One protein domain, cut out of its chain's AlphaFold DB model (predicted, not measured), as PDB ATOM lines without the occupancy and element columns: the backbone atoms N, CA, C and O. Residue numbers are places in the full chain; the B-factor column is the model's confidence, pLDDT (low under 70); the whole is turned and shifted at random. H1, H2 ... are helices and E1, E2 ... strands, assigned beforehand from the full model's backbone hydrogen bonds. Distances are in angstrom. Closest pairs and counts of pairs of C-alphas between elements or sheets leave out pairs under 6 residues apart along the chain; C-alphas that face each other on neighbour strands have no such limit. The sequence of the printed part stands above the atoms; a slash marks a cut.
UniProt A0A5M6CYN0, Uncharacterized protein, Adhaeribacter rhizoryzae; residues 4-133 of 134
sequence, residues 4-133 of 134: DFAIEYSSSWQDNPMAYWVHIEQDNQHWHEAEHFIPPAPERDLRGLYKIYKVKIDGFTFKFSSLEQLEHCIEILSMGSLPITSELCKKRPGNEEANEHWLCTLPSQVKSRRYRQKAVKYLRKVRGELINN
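What this domain is: This is residues 4 to 133 of the 134 residues of an uncharacterized protein of Adhaeribacter rhizoryzae (UniProt A0A5M6CYN0). A small sheet of three strands has the long helix H6 running slantwise over one face, with H2 side by side with H6 and reaching the sheet near E3. The short helices H1, H3, H4 and H5 lie out past the E3 edge of the sheet, H1 near the end of E3 and touching H2, while the long link of residues 23 to 49 reaches out beyond the end of the sheet where E1 ends and E2 begins. The printed part has 130 residues, with six named helices and three named strands in the order E1 H1 E2 E3 H2 H3 H4 H5 H6; the class is mixed, helices and strands. The sheet's order is E1, E2, E3, all antiparallel. The whole is compact, with a radius of gyration of the C-alphas of 14.8 A and spans of 40 by 35 by 21 A.

Where its parts are: Find C-alpha 4 at (-24.176, -11.744, 45.646); from there E1, residues 4 to 10, runs 19.0 A. H1 is residues 19 to 22. Look next at C-alpha 50, at (-28.826, 6.484, 39.853), where E2, residues 50 to 57, begins its 22.4 A; E3, residues 60 to 64, covers 13.4 A. H2, residues 67 to 78, is 16.3 A long. Then come H3, residues 85 to 89, H4, residues 102 to 105, and H5, residues 108 to 111. H6, residues 113 to 132, runs 28.7 A to C-alpha 132 at (-14.883, -3.680, 32.386).

How they stand to each other: In the sheet, E1 and E2 are antiparallel at 154 degrees; look for N 8 and O 52, 2.9 A apart. E2 and E3 form a hairpin, with N 55 and O 62 at 2.9 A. H2 and H6 make two layers with the sheet, helices on one face of it. H6 lies over E1, E2 and E3 at a height over the sheet of 10.2 A, and its line stands at 36 degrees to E2 on the local plane. H2 and H6 touch, opposite ways at a shallow tilt of 26 degrees, closest at the C-alphas of Ile 74 and Val 120, 5.6 A. H1 touches residues 68 to 72 of H2, closest at the C-alphas of Val 22 and Gln 69, 6.1 A. H5 is close to H6 but not clearly touching, the closest C-alphas being those of Val 110 and Arg 116, 6.5 A. H3 and H4 are close but not clearly touching, with the C-alphas of Thr 85 and Leu 103 at 7.1 A. In H2, H3 and H6 every O i to N i+4 pair is within hydrogen-bond range; H1, H4 and H5 are too short for such a pair.

The domain as a whole: The two C-alphas farthest apart are those of Arg 47 and Ser 81, 41.5 A. The printed part has no cut. The links from H1 to E2 and from H3 to H4 are long; in the first, residues 24 to 25 pair antiparallel with residues 37 to 38. The mean pLDDT of the printed part is 93.1, and residue 95 alone is under 70.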
ATOM      1  N   ASP A   4     -23.273 -12.181  46.697       97.00
ATOM      2  CA  ASP A   4     -24.176 -11.744  45.646       97.00
ATOM      3  C   ASP A   4     -23.848 -10.310  45.238       97.00
ATOM      4  O   ASP A   4     -23.356  -9.522  46.058       97.00
ATOM      5  N   PHE A   5     -24.097  -9.997  43.974       97.19
ATOM      6  CA  PHE A   5     -23.906  -8.672  43.408       97.19
ATOM      7  C   PHE A   5     -25.105  -8.323  42.532       97.19
ATOM      8  O   PHE A   5     -25.419  -9.040  41.585       97.19
ATOM      9  N   ALA A   6     -25.751  -7.206  42.851       97.00
ATOM     10  CA  ALA A   6     -26.904  -6.701  42.124       97.00
ATOM     11  C   ALA A   6     -26.783  -5.192  41.898       97.00
ATOM     12  O   ALA A   6     -26.123  -4.480  42.662       97.00
ATOM     13  N   ILE A   7     -27.461  -4.710  40.859       96.12
ATOM     14  CA  ILE A   7     -27.626  -3.286  40.572       96.12
ATOM     15  C   ILE A   7     -29.095  -2.943  40.806       96.12
ATOM     16  O   ILE A   7     -29.980  -3.509  40.170       96.12
ATOM     17  N   GLU A   8     -29.337  -2.023  41.729       95.75
ATOM     18  CA  GLU A   8     -30.639  -1.389  41.937       95.75
ATOM     19  C   GLU A   8     -30.610   0.038  41.386       95.75
ATOM     20  O   GLU A   8     -29.550   0.576  41.073       95.75
ATOM     21  N   TYR A   9     -31.781   0.653  41.254       95.94
ATOM     22  CA  TYR A   9     -31.920   2.016  40.749       95.94
ATOM     23  C   TYR A   9     -32.634   2.872  41.792       95.94
ATOM     24  O   TYR A   9     -33.621   2.428  42.379       95.94
ATOM     25  N   SER A  10     -32.132   4.083  42.027       95.81
ATOM     26  CA  SER A  10     -32.647   5.020  43.031       95.81
ATOM     27  C   SER A  10     -32.801   6.422  42.451       95.81
ATOM     28  O   SER A  10     -32.045   6.819  41.566       95.81
ATOM     29  N   SER A  11     -33.751   7.200  42.969       95.00
ATOM     30  CA  SER A  11     -33.880   8.629  42.658       95.00
ATOM     31  C   SER A  11     -32.818   9.491  43.349       95.00
ATOM     32  O   SER A  11     -32.564  10.604  42.893       95.00
ATOM     33  N   SER A  12     -32.191   8.981  44.417       94.56
ATOM     34  CA  SER A  12     -31.135   9.651  45.185       94.56
ATOM     35  C   SER A  12     -29.882   8.778  45.273       94.56
ATOM     36  O   SER A  12     -29.951   7.588  45.598       94.56
ATOM     37  N   TRP A  13     -28.724   9.378  44.989       95.25
ATOM     38  CA  TRP A  13     -27.412   8.762  45.205       95.25
ATOM     39  C   TRP A  13     -26.824   9.086  46.581       95.25
ATOM     40  O   TRP A  13     -25.977   8.323  47.063       95.25
ATOM     41  N   GLN A  14     -27.278  10.187  47.185       93.62
ATOM     42  CA  GLN A  14     -26.763  10.769  48.423       93.62
ATOM     43  C   GLN A  14     -27.139   9.943  49.659       93.62
ATOM     44  O   GLN A  14     -26.393   9.929  50.631       93.62
ATOM     45  N   ASP A  15     -28.219   9.159  49.587       90.25
ATOM     46  CA  ASP A  15     -28.696   8.297  50.682       90.25
ATOM     47  C   ASP A  15     -27.732   7.135  51.009       90.25
ATOM     48  O   ASP A  15     -27.951   6.362  51.946       90.25
ATOM     49  N   ASN A  16     -26.673   6.946  50.215       91.56
ATOM     50  CA  ASN A  16     -25.682   5.912  50.482       91.56
ATOM     51  C   ASN A  16     -24.744   6.351  51.615       91.56
ATOM     52  O   ASN A  16     -24.178   7.437  51.535       91.56
ATOM     53  N   PRO A  17     -24.456   5.485  52.609       89.38
ATOM     54  CA  PRO A  17     -23.690   5.875  53.798       89.38
ATOM     55  C   PRO A  17     -22.297   6.460  53.529       89.38
ATOM     56  O   PRO A  17     -21.764   7.172  54.369       89.38
ATOM     57  N   MET A  18     -21.677   6.131  52.392       94.00
ATOM     58  CA  MET A  18     -20.349   6.624  52.005       94.00
ATOM     59  C   MET A  18     -20.392   7.856  51.098       94.00
ATOM     60  O   MET A  18     -19.343   8.446  50.865       94.00
ATOM     61  N   ALA A  19     -21.564   8.245  50.585       95.06
ATOM     62  CA  ALA A  19     -21.686   9.323  49.610       95.06
ATOM     63  C   ALA A  19     -21.120  10.636  50.156       95.06
ATOM     64  O   ALA A  19     -20.241  11.224  49.527       95.06
ATOM     65  N   TYR A  20     -21.547  11.014  51.362       93.50
ATOM     66  CA  TYR A  20     -21.057  12.193  52.065       93.50
ATOM     67  C   TYR A  20     -19.538  12.160  52.263       93.50
ATOM     68  O   TYR A  20     -18.835  13.107  51.954       93.50
ATOM     69  N   TRP A  21     -18.977  11.037  52.700       93.44
ATOM     70  CA  TRP A  21     -17.544  10.953  53.009       93.44
ATOM     71  C   TRP A  21     -16.635  10.982  51.779       93.44
ATOM     72  O   TRP A  21     -15.461  11.321  51.900       93.44
ATOM     73  N   VAL A  22     -17.159  10.600  50.615       95.19
ATOM     74  CA  VAL A  22     -16.371  10.429  49.390       95.19
ATOM     75  C   VAL A  22     -16.478  11.642  48.482       95.19
ATOM     76  O   VAL A  22     -15.462  12.096  47.976       95.19
ATOM     77  N   HIS A  23     -17.684  12.167  48.278       95.00
ATOM     78  CA  HIS A  23     -17.930  13.255  47.338       95.00
ATOM     79  C   HIS A  23     -17.899  14.591  48.082       95.00
ATOM     80  O   HIS A  23     -18.821  14.900  48.837       95.00
ATOM     81  N   ILE A  24     -16.833  15.371  47.898       93.44
ATOM     82  CA  ILE A  24     -16.644  16.659  48.576       93.44
ATOM     83  C   ILE A  24     -17.159  17.790  47.686       93.44
ATOM     84  O   ILE A  24     -16.650  17.981  46.585       93.44
ATOM     85  N   GLU A  25     -18.152  18.528  48.159       94.00
ATOM     86  CA  GLU A  25     -18.709  19.736  47.552       94.00
ATOM     87  C   GLU A  25     -17.638  20.818  47.349       94.00
ATOM     88  O   GLU A  25     -16.716  20.952  48.153       94.00
ATOM     89  N   GLN A  26     -17.732  21.574  46.253       92.75
ATOM     90  CA  GLN A  26     -16.738  22.586  45.862       92.75
ATOM     91  C   GLN A  26     -17.307  24.010  45.765       92.75
ATOM     92  O   GLN A  26     -16.559  24.960  45.552       92.75
ATOM     93  N   ASP A  27     -18.620  24.179  45.899       84.88
ATOM     94  CA  ASP A  27     -19.369  25.397  45.561       84.88
ATOM     95  C   ASP A  27     -19.865  26.190  46.790       84.88
ATOM     96  O   ASP A  27     -20.740  27.051  46.670       84.88
ATOM     97  N   ASN A  28     -19.276  25.950  47.971       81.94
ATOM     98  CA  ASN A  28     -19.665  26.544  49.265       81.94
ATOM     99  C   ASN A  28     -21.164  26.383  49.609       81.94
ATOM    100  O   ASN A  28     -21.673  27.089  50.480       81.94
ATOM    101  N   GLN A  29     -21.871  25.475  48.934       86.81
ATOM    102  CA  GLN A  29     -23.253  25.123  49.241       86.81
ATOM    103  C   GLN A  29     -23.305  24.042  50.319       86.81
ATOM    104  O   GLN A  29     -22.317  23.366  50.608       86.81
ATOM    105  N   HIS A  30     -24.485  23.850  50.907       88.56
ATOM    106  CA  HIS A  30     -24.729  22.680  51.739       88.56
ATOM    107  C   HIS A  30     -24.587  21.402  50.894       88.56
ATOM    108  O   HIS A  30     -25.049  21.367  49.756       88.56
ATOM    109  N   TRP A  31     -24.000  20.329  51.441       92.00
ATOM    110  CA  TRP A  31     -23.657  19.118  50.674       92.00
ATOM    111  C   TRP A  31     -24.826  18.519  49.871       92.00
ATOM    112  O   TRP A  31     -24.630  17.997  48.776       92.00
ATOM    113  N   HIS A  32     -26.052  18.613  50.392       89.94
ATOM    114  CA  HIS A  32     -27.247  18.124  49.698       89.94
ATOM    115  C   HIS A  32     -27.670  18.970  48.488       89.94
ATOM    116  O   HIS A  32     -28.332  18.448  47.595       89.94
ATOM    117  N   GLU A  33     -27.291  20.244  48.460       90.50
ATOM    118  CA  GLU A  33     -27.668  21.230  47.439       90.50
ATOM    119  C   GLU A  33     -26.531  21.510  46.450       90.50
ATOM    120  O   GLU A  33     -26.767  22.082  45.391       90.50
ATOM    121  N   ALA A  34     -25.308  21.099  46.789       91.88
ATOM    122  CA  ALA A  34     -24.139  21.244  45.939       91.88
ATOM    123  C   ALA A  34     -24.310  20.518  44.594       91.88
ATOM    124  O   ALA A  34     -24.867  19.419  44.513       91.88
ATOM    125  N   GLU A  35     -23.780  21.126  43.537       90.00
ATOM    126  CA  GLU A  35     -23.791  20.578  42.177       90.00
ATOM    127  C   GLU A  35     -22.403  20.068  41.771       90.00
ATOM    128  O   GLU A  35     -22.279  19.129  40.979       90.00
ATOM    129  N   HIS A  36     -21.348  20.647  42.350       93.56
ATOM    130  CA  HIS A  36     -19.962  20.338  42.010       93.56
ATOM    131  C   HIS A  36     -19.288  19.558  43.133       93.56
ATOM    132  O   HIS A  36     -19.090  20.076  44.230       93.56
ATOM    133  N   PHE A  37     -18.866  18.327  42.834       95.25
ATOM    134  CA  PHE A  37     -18.181  17.457  43.789       95.25
ATOM    135  C   PHE A  37     -16.836  16.966  43.260       95.25
ATOM    136  O   PHE A  37     -16.661  16.754  42.058       95.25
ATOM    137  N   ILE A  38     -15.907  16.708  44.178       93.94
ATOM    138  CA  ILE A  38     -14.667  15.979  43.917       93.94
ATOM    139  C   ILE A  38     -14.587  14.788  44.886       93.94
ATOM    140  O   ILE A  38     -14.509  15.004  46.096       93.94
ATOM    141  N   PRO A  39     -14.585  13.535  44.384       95.31
ATOM    142  CA  PRO A  39     -14.895  13.124  43.008       95.31
ATOM    143  C   PRO A  39     -16.331  13.501  42.586       95.31
ATOM    144  O   PRO A  39     -17.176  13.701  43.464       95.31
ATOM    145  N   PRO A  40     -16.639  13.572  41.274       95.69
ATOM    146  CA  PRO A  40     -17.959  13.982  40.796       95.69
ATOM    147  C   PRO A  40     -19.066  13.058  41.308       95.69
ATOM    148  O   PRO A  40     -18.842  11.868  41.553       95.69
ATOM    149  N   ALA A  41     -20.271  13.608  41.462       94.38
ATOM    150  CA  ALA A  41     -21.462  12.817  41.748       94.38
ATOM    151  C   ALA A  41     -21.671  11.753  40.649       94.38
ATOM    152  O   ALA A  41     -21.346  12.000  39.485       94.38
ATOM    153  N   PRO A  42     -22.207  10.566  40.986       95.06
ATOM    154  CA  PRO A  42     -22.484   9.543  39.986       95.06
ATOM    155  C   PRO A  42     -23.494  10.041  38.951       95.06
ATOM    156  O   PRO A  42     -24.403  10.802  39.269       95.06
ATOM    157  N   GLU A  43     -23.364   9.575  37.714       92.69
ATOM    158  CA  GLU A  43     -24.268   9.962  36.633       92.69
ATOM    159  C   GLU A  43     -25.643   9.295  36.766       92.69
ATOM    160  O   GLU A  43     -25.778   8.155  37.231       92.69
ATOM    161  N   ARG A  44     -26.675  10.011  36.311       94.00
ATOM    162  CA  ARG A  44     -28.010   9.444  36.105       94.00
ATOM    163  C   ARG A  44     -28.034   8.643  34.806       94.00
ATOM    164  O   ARG A  44     -27.388   9.006  33.828       94.00
ATOM    165  N   ASP A  45     -28.816   7.572  34.784       92.31
ATOM    166  CA  ASP A  45     -29.124   6.844  33.559       92.31
ATOM    167  C   ASP A  45     -30.125   7.613  32.673       92.31
ATOM    168  O   ASP A  45     -30.629   8.680  33.029       92.31
ATOM    169  N   LEU A  46     -30.463   7.038  31.513       92.19
ATOM    170  CA  LEU A  46     -31.422   7.618  30.560       92.19
ATOM    171  C   LEU A  46     -32.834   7.823  31.140       92.19
ATOM    172  O   LEU A  46     -33.645   8.529  30.549       92.19
ATOM    173  N   ARG A  47     -33.149   7.194  32.277       93.69
ATOM    174  CA  ARG A  47     -34.427   7.321  32.988       93.69
ATOM    175  C   ARG A  47     -34.347   8.352  34.117       93.69
ATOM    176  O   ARG A  47     -35.325   8.532  34.837       93.69
ATOM    177  N   GLY A  48     -33.199   9.005  34.291       94.19
ATOM    178  CA  GLY A  48     -32.953   9.963  35.361       94.19
ATOM    179  C   GLY A  48     -32.672   9.320  36.724       94.19
ATOM    180  O   GLY A  48     -32.760  10.025  37.731       94.19
ATOM    181  N   LEU A  49     -32.355   8.021  36.784       96.38
ATOM    182  CA  LEU A  49     -32.100   7.278  38.024       96.38
ATOM    183  C   LEU A  49     -30.608   6.992  38.225       96.38
ATOM    184  O   LEU A  49     -29.853   6.829  37.272       96.38
ATOM    185  N   TYR A  50     -30.187   6.862  39.479       96.19
ATOM    186  CA  TYR A  50     -28.826   6.484  39.853       96.19
ATOM    187  C   TYR A  50     -28.706   4.975  40.040       96.19
ATOM    188  O   TYR A  50     -29.552   4.352  40.686       96.19
ATOM    189  N   LYS A  51     -27.619   4.391  39.529       95.62
ATOM    190  CA  LYS A  51     -27.264   2.992  39.800       95.62
ATOM    191  C   LYS A  51     -26.756   2.852  41.233       95.62
ATOM    192  O   LYS A  51     -25.844   3.562  41.646       95.62
ATOM    193  N   ILE A  52     -27.308   1.892  41.964       96.94
ATOM    194  CA  ILE A  52     -26.895   1.511  43.312       96.94
ATOM    195  C   ILE A  52     -26.338   0.089  43.271       96.94
ATOM    196  O   ILE A  52     -27.062  -0.884  43.060       96.94
ATOM    197  N   TYR A  53     -25.039  -0.040  43.500       96.50
ATOM    198  CA  TYR A  53     -24.321  -1.306  43.537       96.50
ATOM    199  C   TYR A  53     -24.483  -1.958  44.910       96.50
ATOM    200  O   TYR A  53     -24.011  -1.427  45.917       96.50
ATOM    201  N   LYS A  54     -25.124  -3.128  44.959       97.50
ATOM    202  CA  LYS A  54     -25.330  -3.899  46.191       97.50
ATOM    203  C   LYS A  54     -24.449  -5.127  46.194       97.50
ATOM    204  O   LYS A  54     -24.640  -6.038  45.397       97.50
ATOM    205  N   VAL A  55     -23.505  -5.165  47.130       97.81
ATOM    206  CA  VAL A  55     -22.576  -6.284  47.298       97.81
ATOM    207  C   VAL A  55     -22.870  -6.981  48.618       97.81
ATOM    208  O   VAL A  55     -22.534  -6.478  49.693       97.81
ATOM    209  N   LYS A  56     -23.496  -8.157  48.546       97.81
ATOM    210  CA  LYS A  56     -23.834  -8.974  49.713       97.81
ATOM    211  C   LYS A  56     -22.707  -9.952  50.014       97.81
ATOM    212  O   LYS A  56     -22.282 -10.703  49.138       97.81
ATOM    213  N   ILE A  57     -22.238  -9.984  51.257       97.31
ATOM    214  CA  ILE A  57     -21.209 -10.909  51.747       97.31
ATOM    215  C   ILE A  57     -21.651 -11.405  53.126       97.31
ATOM    216  O   ILE A  57     -21.845 -10.609  54.033       97.31
ATOM    217  N   ASP A  58     -21.839 -12.716  53.292       93.50
ATOM    218  CA  ASP A  58     -22.201 -13.352  54.577       93.50
ATOM    219  C   ASP A  58     -23.306 -12.627  55.372       93.50
ATOM    220  O   ASP A  58     -23.212 -12.451  56.585       93.50
ATOM    221  N   GLY A  59     -24.360 -12.193  54.681       92.88
ATOM    222  CA  GLY A  59     -25.527 -11.572  55.311       92.88
ATOM    223  C   GLY A  59     -25.450 -10.053  55.482       92.88
ATOM    224  O   GLY A  59     -26.495  -9.441  55.671       92.88
ATOM    225  N   PHE A  60     -24.284  -9.422  55.322       96.62
ATOM    226  CA  PHE A  60     -24.183  -7.962  55.262       96.62
ATOM    227  C   PHE A  60     -24.165  -7.475  53.809       96.62
ATOM    228  O   PHE A  60     -23.582  -8.124  52.940       96.62
ATOM    229  N   THR A  61     -24.801  -6.334  53.540       96.94
ATOM    230  CA  THR A  61     -24.864  -5.735  52.199       96.94
ATOM    231  C   THR A  61     -24.187  -4.377  52.214       96.94
ATOM    232  O   THR A  61     -24.669  -3.455  52.865       96.94
ATOM    233  N   PHE A  62     -23.097  -4.249  51.463       97.19
ATOM    234  CA  PHE A  62     -22.523  -2.949  51.142       97.19
ATOM    235  C   PHE A  62     -23.318  -2.313  50.000       97.19
ATOM    236  O   PHE A  62     -23.709  -3.017  49.065       97.19
ATOM    237  N   LYS A  63     -23.550  -1.002  50.082       97.06
ATOM    238  CA  LYS A  63     -24.213  -0.209  49.043       97.06
ATOM    239  C   LYS A  63     -23.285   0.910  48.589       97.06
ATOM    240  O   LYS A  63     -22.661   1.551  49.434       97.06
ATOM    241  N   PHE A  64     -23.218   1.128  47.283       97.12
ATOM    242  CA  PHE A  64     -22.411   2.179  46.670       97.12
ATOM    243  C   PHE A  64     -23.201   2.810  45.531       97.12
ATOM    244  O   PHE A  64     -23.776   2.079  44.728       97.12
ATOM    245  N   SER A  65     -23.211   4.135  45.423       96.69
ATOM    246  CA  SER A  65     -23.762   4.825  44.246       96.69
ATOM    247  C   SER A  65     -22.701   5.193  43.209       96.69
ATOM    248  O   SER A  65     -23.041   5.572  42.095       96.69
ATOM    249  N   SER A  66     -21.419   5.036  43.536       96.25
ATOM    250  CA  SER A  66     -20.294   5.363  42.658       96.25
ATOM    251  C   SER A  66     -19.163   4.336  42.781       96.25
ATOM    252  O   SER A  66     -19.123   3.541  43.729       96.25
ATOM    253  N   LEU A  67     -18.252   4.320  41.804       96.06
ATOM    254  CA  LEU A  67     -17.075   3.442  41.844       96.06
ATOM    255  C   LEU A  67     -16.096   3.916  42.924       96.06
ATOM    256  O   LEU A  67     -15.504   3.110  43.634       96.06
ATOM    257  N   GLU A  68     -16.007   5.226  43.091       97.12
ATOM    258  CA  GLU A  68     -15.156   5.935  44.032       97.12
ATOM    259  C   GLU A  68     -15.522   5.559  45.479       97.12
ATOM    260  O   GLU A  68     -14.643   5.306  46.302       97.12
ATOM    261  N   GLN A  69     -16.817   5.385  45.783       97.44
ATOM    262  CA  GLN A  69     -17.260   4.856  47.081       97.44
ATOM    263  C   GLN A  69     -16.835   3.400  47.309       97.44
ATOM    264  O   GLN A  69     -16.418   3.037  48.414       97.44
ATOM    265  N   LEU A  70     -16.923   2.552  46.279       97.62
ATOM    266  CA  LEU A  70     -16.451   1.168  46.356       97.62
ATOM    267  C   LEU A  70     -14.934   1.118  46.592       97.62
ATOM    268  O   LEU A  70     -14.459   0.323  47.406       97.62
ATOM    269  N   GLU A  71     -14.176   1.969  45.910       97.62
ATOM    270  CA  GLU A  71     -12.724   2.063  46.058       97.62
ATOM    271  C   GLU A  71     -12.315   2.552  47.443       97.62
ATOM    272  O   GLU A  71     -11.507   1.886  48.093       97.62
ATOM    273  N   HIS A  72     -12.948   3.615  47.944       97.12
ATOM    274  CA  HIS A  72     -12.738   4.105  49.305       97.12
ATOM    275  C   HIS A  72     -13.016   3.014  50.353       97.12
ATOM    276  O   HIS A  72     -12.229   2.787  51.276       97.12
ATOM    277  N   CYS A  73     -14.102   2.254  50.185       97.81
ATOM    278  CA  CYS A  73     -14.415   1.134  51.070       97.81
ATOM    279  C   CYS A  73     -13.332   0.046  51.035       97.81
ATOM    280  O   CYS A  73     -12.909  -0.452  52.083       97.81
ATOM    281  N   ILE A  74     -12.857  -0.322  49.839       98.25
ATOM    282  CA  ILE A  74     -11.771  -1.296  49.665       98.25
ATOM    283  C   ILE A  74     -10.497  -0.805  50.350       98.25
ATOM    284  O   ILE A  74      -9.860  -1.597  51.044       98.25
ATOM    285  N   GLU A  75     -10.131   0.463  50.163       97.44
ATOM    286  CA  GLU A  75      -8.950   1.079  50.764       97.44
ATOM    287  C   GLU A  75      -8.993   0.937  52.291       97.44
ATOM    288  O   GLU A  75      -8.153   0.237  52.866       97.44
ATOM    289  N   ILE A  76     -10.035   1.480  52.927       96.88
ATOM    290  CA  ILE A  76     -10.212   1.488  54.383       96.88
ATOM    291  C   ILE A  76     -10.277   0.067  54.954       96.88
ATOM    292  O   ILE A  76      -9.583  -0.262  55.918       96.88
ATOM    293  N   LEU A  77     -11.076  -0.822  54.352       97.50
ATOM    294  CA  LEU A  77     -11.210  -2.188  54.858       97.50
ATOM    295  C   LEU A  77      -9.955  -3.038  54.621       97.50
ATOM    296  O   LEU A  77      -9.793  -4.049  55.312       97.50
ATOM    297  N   SER A  78      -9.071  -2.659  53.695       97.56
ATOM    298  CA  SER A  78      -7.827  -3.388  53.417       97.56
ATOM    299  C   SER A  78      -6.678  -3.074  54.380       97.56
ATOM    300  O   SER A  78      -5.720  -3.847  54.436       97.56
ATOM    301  N   MET A  79      -6.788  -2.004  55.171       96.50
ATOM    302  CA  MET A  79      -5.765  -1.600  56.139       96.50
ATOM    303  C   MET A  79      -5.532  -2.675  57.217       96.50
ATOM    304  O   MET A  79      -6.449  -3.409  57.603       96.50
ATOM    305  N   GLY A  80      -4.298  -2.786  57.723       93.00
ATOM    306  CA  GLY A  80      -3.940  -3.771  58.755       93.00
ATOM    307  C   GLY A  80      -4.800  -3.618  60.016       93.00
ATOM    308  O   GLY A  80      -5.524  -4.542  60.406       93.00
ATOM    309  N   SER A  81      -4.785  -2.416  60.587       94.19
ATOM    310  CA  SER A  81      -5.754  -1.914  61.562       94.19
ATOM    311  C   SER A  81      -6.801  -1.052  60.855       94.19
ATOM    312  O   SER A  81      -6.506  -0.422  59.844       94.19
ATOM    313  N   LEU A  82      -8.035  -1.039  61.369       95.19
ATOM    314  CA  LEU A  82      -9.005  -0.046  60.912       95.19
ATOM    315  C   LEU A  82      -8.576   1.342  61.410       95.19
ATOM    316  O   LEU A  82      -8.089   1.435  62.541       95.19
ATOM    317  N   PRO A  83      -8.753   2.393  60.597       93.38
ATOM    318  CA  PRO A  83      -8.449   3.755  61.008       93.38
ATOM    319  C   PRO A  83      -9.390   4.220  62.120       93.38
ATOM    320  O   PRO A  83     -10.518   3.733  62.257       93.38
ATOM    321  N   ILE A  84      -8.923   5.193  62.898       91.19
ATOM    322  CA  ILE A  84      -9.730   5.843  63.923       91.19
ATOM    323  C   ILE A  84     -10.703   6.790  63.214       91.19
ATOM    324  O   ILE A  84     -10.298   7.617  62.400       91.19
ATOM    325  N   THR A  85     -11.999   6.684  63.503       89.12
ATOM    326  CA  THR A  85     -13.019   7.467  62.788       89.12
ATOM    327  C   THR A  85     -12.883   8.968  63.003       89.12
ATOM    328  O   THR A  85     -13.113   9.722  62.069       89.12
ATOM    329  N   SER A  86     -12.406   9.416  64.167       86.25
ATOM    330  CA  SER A  86     -12.122  10.837  64.406       86.25
ATOM    331  C   SER A  86     -11.007  11.391  63.513       86.25
ATOM    332  O   SER A  86     -11.047  12.562  63.143       86.25
ATOM    333  N   GLU A  87     -10.025  10.573  63.127       88.56
ATOM    334  CA  GLU A  87      -8.996  10.970  62.158       88.56
ATOM    335  C   GLU A  87      -9.559  11.030  60.738       88.56
ATOM    336  O   GLU A  87      -9.141  11.876  59.953       88.56
ATOM    337  N   LEU A  88     -10.512  10.154  60.409       88.25
ATOM    338  CA  LEU A  88     -11.197  10.171  59.118       88.25
ATOM    339  C   LEU A  88     -12.093  11.404  58.976       88.25
ATOM    340  O   LEU A  88     -12.012  12.071  57.949       88.25
ATOM    341  N   CYS A  89     -12.860  11.764  60.010       86.62
ATOM    342  CA  CYS A  89     -13.706  12.960  59.974       86.62
ATOM    343  C   CYS A  89     -12.882  14.235  59.776       86.62
ATOM    344  O   CYS A  89     -13.242  15.064  58.953       86.62
ATOM    345  N   LYS A  90     -11.712  14.347  60.423       86.38
ATOM    346  CA  LYS A  90     -10.799  15.495  60.251       86.38
ATOM    347  C   LYS A  90     -10.290  15.693  58.821       86.38
ATOM    348  O   LYS A  90      -9.815  16.779  58.505       86.38
ATOM    349  N   LYS A  91     -10.314  14.656  57.976       85.38
ATOM    350  CA  LYS A  91      -9.869  14.761  56.577       85.38
ATOM    351  C   LYS A  91     -10.912  15.412  55.679       85.38
ATOM    352  O   LYS A  91     -10.545  15.920  54.623       85.38
ATOM    353  N   ARG A  92     -12.186  15.375  56.069       84.94
ATOM    354  CA  ARG A  92     -13.266  16.011  55.327       84.94
ATOM    355  C   ARG A  92     -13.509  17.412  55.906       84.94
ATOM    356  O   ARG A  92     -13.682  17.528  57.117       84.94
ATOM    357  N   PRO A  93     -13.527  18.475  55.085       75.75
ATOM    358  CA  PRO A  93     -13.998  19.778  55.545       75.75
ATOM    359  C   PRO A  93     -15.477  19.666  55.961       75.75
ATOM    360  O   PRO A  93     -16.286  19.139  55.204       75.75
ATOM    361  N   GLY A  94     -15.819  20.094  57.181       73.25
ATOM    362  CA  GLY A  94     -17.177  19.996  57.735       73.25
ATOM    363  C   GLY A  94     -17.206  19.753  59.250       73.25
ATOM    364  O   GLY A  94     -16.158  19.701  59.892       73.25
ATOM    365  N   ASN A  95     -18.416  19.603  59.806       66.75
ATOM    366  CA  ASN A  95     -18.664  19.477  61.254       66.75
ATOM    367  C   ASN A  95     -19.220  18.108  61.691       66.75
ATOM    368  O   ASN A  95     -19.619  17.970  62.842       66.75
ATOM    369  N   GLU A  96     -19.266  17.113  60.804       75.25
ATOM    370  CA  GLU A  96     -19.831  15.800  61.151       75.25
ATOM    371  C   GLU A  96     -18.989  15.074  62.197       75.25
ATOM    372  O   GLU A  96     -17.748  15.094  62.198       75.25
ATOM    373  N   GLU A  97     -19.690  14.386  63.081       76.38
ATOM    374  CA  GLU A  97     -19.119  13.731  64.234       76.38
ATOM    375  C   GLU A  97     -18.562  12.338  63.885       76.38
ATOM    376  O   GLU A  97     -18.902  11.671  62.904       76.38
ATOM    377  N   ALA A  98     -17.647  11.842  64.722       78.25
ATOM    378  CA  ALA A  98     -16.992  10.550  64.495       78.25
ATOM    379  C   ALA A  98     -17.948   9.341  64.577       78.25
ATOM    380  O   ALA A  98     -17.631   8.266  64.058       78.25
ATOM    381  N   ASN A  99     -19.081   9.493  65.264       80.06
ATOM    382  CA  ASN A  99     -20.162   8.509  65.400       80.06
ATOM    383  C   ASN A  99     -21.004   8.375  64.113       80.06
ATOM    384  O   ASN A  99     -21.509   7.283  63.855       80.06
ATOM    385  N   GLU A 100     -21.086   9.424  63.293       84.25
ATOM    386  CA  GLU A 100     -21.829   9.473  62.023       84.25
ATOM    387  C   GLU A 100     -21.059   8.816  60.869       84.25
ATOM    388  O   GLU A 100     -21.632   8.405  59.858       84.25
ATOM    389  N   HIS A 101     -19.747   8.631  61.032       91.44
ATOM    390  CA  HIS A 101     -18.913   8.012  60.012       91.44
ATOM    391  C   HIS A 101     -19.385   6.593  59.662       91.44
ATOM    392  O   HIS A 101     -19.568   5.741  60.536       91.44
ATOM    393  N   TRP A 102     -19.481   6.280  58.363       93.88
ATOM    394  CA  TRP A 102     -19.996   4.991  57.869       93.88
ATOM    395  C   TRP A 102     -19.314   3.780  58.522       93.88
ATOM    396  O   TRP A 102     -19.957   2.776  58.831       93.88
ATOM    397  N   LEU A 103     -18.011   3.885  58.798       94.38
ATOM    398  CA  LEU A 103     -17.244   2.848  59.486       94.38
ATOM    399  C   LEU A 103     -17.787   2.548  60.894       94.38
ATOM    400  O   LEU A 103     -17.822   1.380  61.276       94.38
ATOM    401  N   CYS A 104     -18.237   3.551  61.657       91.88
ATOM    402  CA  CYS A 104     -18.842   3.365  62.981       91.88
ATOM    403  C   CYS A 104     -20.144   2.566  62.901       91.88
ATOM    404  O   CYS A 104     -20.341   1.670  63.722       91.88
ATOM    405  N   THR A 105     -20.946   2.795  61.861       90.50
ATOM    406  CA  THR A 105     -22.235   2.116  61.649       90.50
ATOM    407  C   THR A 105     -22.107   0.630  61.291       90.50
ATOM    408  O   THR A 105     -23.074  -0.124  61.408       90.50
ATOM    409  N   LEU A 106     -20.918   0.161  60.880       94.00
ATOM    410  CA  LEU A 106     -20.742  -1.248  60.526       94.00
ATOM    411  C   LEU A 106     -20.868  -2.167  61.758       94.00
ATOM    412  O   LEU A 106     -20.262  -1.889  62.804       94.00
ATOM    413  N   PRO A 107     -21.531  -3.331  61.617       95.38
ATOM    414  CA  PRO A 107     -21.548  -4.357  62.654       95.38
ATOM    415  C   PRO A 107     -20.137  -4.815  63.049       95.38
ATOM    416  O   PRO A 107     -19.228  -4.895  62.217       95.38
ATOM    417  N   SER A 108     -19.956  -5.203  64.313       95.12
ATOM    418  CA  SER A 108     -18.666  -5.676  64.846       95.12
ATOM    419  C   SER A 108     -18.081  -6.848  64.044       95.12
ATOM    420  O   SER A 108     -16.884  -6.870  63.748       95.12
ATOM    421  N   GLN A 109     -18.931  -7.780  63.601       94.81
ATOM    422  CA  GLN A 109     -18.534  -8.898  62.743       94.81
ATOM    423  C   GLN A 109     -17.901  -8.420  61.428       94.81
ATOM    424  O   GLN A 109     -16.878  -8.968  61.009       94.81
ATOM    425  N   VAL A 110     -18.470  -7.384  60.803       96.25
ATOM    426  CA  VAL A 110     -17.992  -6.814  59.533       96.25
ATOM    427  C   VAL A 110     -16.632  -6.133  59.712       96.25
ATOM    428  O   VAL A 110     -15.770  -6.224  58.838       96.25
ATOM    429  N   LYS A 111     -16.405  -5.514  60.876       95.62
ATOM    430  CA  LYS A 111     -15.133  -4.867  61.243       95.62
ATOM    431  C   LYS A 111     -14.001  -5.868  61.526       95.62
ATOM    432  O   LYS A 111     -12.823  -5.504  61.453       95.62
ATOM    433  N   SER A 112     -14.323  -7.132  61.820       96.44
ATOM    434  CA  SER A 112     -13.319  -8.161  62.120       96.44
ATOM    435  C   SER A 112     -12.341  -8.369  60.954       96.44
ATOM    436  O   SER A 112     -12.729  -8.405  59.785       96.44
ATOM    437  N   ARG A 113     -11.048  -8.559  61.255       96.12
ATOM    438  CA  ARG A 113      -9.999  -8.735  60.229       96.12
ATOM    439  C   ARG A 113     -10.319  -9.868  59.250       96.12
ATOM    440  O   ARG A 113     -10.150  -9.701  58.043       96.12
ATOM    441  N   ARG A 114     -10.824 -10.996  59.761       95.44
ATOM    442  CA  ARG A 114     -11.214 -12.164  58.955       95.44
ATOM    443  C   ARG A 114     -12.317 -11.817  57.955       95.44
ATOM    444  O   ARG A 114     -12.216 -12.187  56.786       95.44
ATOM    445  N   TYR A 115     -13.352 -11.104  58.402       97.00
ATOM    446  CA  TYR A 115     -14.425 -10.666  57.518       97.00
ATOM    447  C   TYR A 115     -13.899  -9.673  56.479       97.00
ATOM    448  O   TYR A 115     -14.108  -9.877  55.285       97.00
ATOM    449  N   ARG A 116     -13.151  -8.647  56.907       97.75
ATOM    450  CA  ARG A 116     -12.602  -7.612  56.018       97.75
ATOM    451  C   ARG A 116     -11.744  -8.187  54.897       97.75
ATOM    452  O   ARG A 116     -11.976  -7.859  53.741       97.75
ATOM    453  N   GLN A 117     -10.824  -9.104  55.201       96.81
ATOM    454  CA  GLN A 117      -9.990  -9.760  54.183       96.81
ATOM    455  C   GLN A 117     -10.833 -10.465  53.111       96.81
ATOM    456  O   GLN A 117     -10.571 -10.354  51.911       96.81
ATOM    457  N   LYS A 118     -11.883 -11.168  53.541       95.88
ATOM    458  CA  LYS A 118     -12.820 -11.827  52.634       95.88
ATOM    459  C   LYS A 118     -13.644 -10.823  51.829       95.88
ATOM    460  O   LYS A 118     -13.835 -11.039  50.629       95.88
ATOM    461  N   ALA A 119     -14.136  -9.771  52.476       97.69
ATOM    462  CA  ALA A 119     -14.937  -8.735  51.847       97.69
ATOM    463  C   ALA A 119     -14.130  -8.005  50.774       97.69
ATOM    464  O   ALA A 119     -14.537  -8.006  49.619       97.69
ATOM    465  N   VAL A 120     -12.932  -7.523  51.112       98.25
ATOM    466  CA  VAL A 120     -12.000  -6.857  50.189       98.25
ATOM    467  C   VAL A 120     -11.711  -7.718  48.959       98.25
ATOM    468  O   VAL A 120     -11.732  -7.209  47.840       98.25
ATOM    469  N   LYS A 121     -11.503  -9.034  49.124       97.88
ATOM    470  CA  LYS A 121     -11.295  -9.943  47.982       97.88
ATOM    471  C   LYS A 121     -12.483  -9.936  47.013       97.88
ATOM    472  O   LYS A 121     -12.274  -9.951  45.805       97.88
ATOM    473  N   TYR A 122     -13.715  -9.945  47.522       98.19
ATOM    474  CA  TYR A 122     -14.903  -9.957  46.666       98.19
ATOM    475  C   TYR A 122     -15.242  -8.572  46.111       98.19
ATOM    476  O   TYR A 122     -15.527  -8.460  44.926       98.19
ATOM    477  N   LEU A 123     -15.106  -7.517  46.916       98.31
ATOM    478  CA  LEU A 123     -15.277  -6.129  46.483       98.31
ATOM    479  C   LEU A 123     -14.324  -5.782  45.330       98.31
ATOM    480  O   LEU A 123     -14.749  -5.174  44.357       98.31
ATOM    481  N   ARG A 124     -13.067  -6.247  45.366       98.44
ATOM    482  CA  ARG A 124     -12.121  -6.087  44.243       98.44
ATOM    483  C   ARG A 124     -12.554  -6.825  42.973       98.44
ATOM    484  O   ARG A 124     -12.308  -6.318  41.884       98.44
ATOM    485  N   LYS A 125     -13.196  -7.993  43.099       97.62
ATOM    486  CA  LYS A 125     -13.770  -8.720  41.951       97.62
ATOM    487  C   LYS A 125     -14.894  -7.902  41.314       97.62
ATOM    488  O   LYS A 125     -14.841  -7.650  40.120       97.62
ATOM    489  N   VAL A 126     -15.839  -7.430  42.131       97.38
ATOM    490  CA  VAL A 126     -16.949  -6.570  41.682       97.38
ATOM    491  C   VAL A 126     -16.420  -5.280  41.055       97.38
ATOM    492  O   VAL A 126     -16.879  -4.891  39.991       97.38
ATOM    493  N   ARG A 127     -15.400  -4.650  41.650       97.62
ATOM    494  CA  ARG A 127     -14.741  -3.468  41.075       97.62
ATOM    495  C   ARG A 127     -14.217  -3.745  39.662       97.62
ATOM    496  O   ARG A 127     -14.426  -2.932  38.773       97.62
ATOM    497  N   GLY A 128     -13.558  -4.886  39.451       97.12
ATOM    498  CA  GLY A 128     -13.092  -5.298  38.123       97.12
ATOM    499  C   GLY A 128     -14.237  -5.510  37.131       97.12
ATOM    500  O   GLY A 128     -14.150  -5.055  35.997       97.12
ATOM    501  N   GLU A 129     -15.331  -6.138  37.567       94.81
ATOM    502  CA  GLU A 129     -16.536  -6.309  36.744       94.81
ATOM    503  C   GLU A 129     -17.167  -4.955  36.371       94.81
ATOM    504  O   GLU A 129     -17.564  -4.769  35.228       94.81
ATOM    505  N   LEU A 130     -17.222  -3.990  37.293       93.12
ATOM    506  CA  LEU A 130     -17.760  -2.652  37.024       93.12
ATOM    507  C   LEU A 130     -16.893  -1.839  36.059       93.12
ATOM    508  O   LEU A 130     -17.437  -1.174  35.185       93.12
ATOM    509  N   ILE A 131     -15.567  -1.899  36.198       93.31
ATOM    510  CA  ILE A 131     -14.636  -1.188  35.308       93.31
ATOM    511  C   ILE A 131     -14.724  -1.733  33.878       93.31
ATOM    512  O   ILE A 131     -14.735  -0.953  32.937       93.31
ATOM    513  N   ASN A 132     -14.830  -3.053  33.711       89.06
ATOM    514  CA  ASN A 132     -14.883  -3.680  32.386       89.06
ATOM    515  C   ASN A 132     -16.222  -3.482  31.651       89.06
ATOM    516  O   ASN A 132     -16.306  -3.792  30.468       89.06
ATOM    517  N   ASN A 133     -17.265  -3.032  32.355       77.44
ATOM    518  CA  ASN A 133     -18.613  -2.815  31.820       77.44
ATOM    519  C   ASN A 133     -18.990  -1.320  31.716       77.44
ATOM    520  O   ASN A 133     -20.167  -1.009  31.514       77.44
TER     521      ASN A 133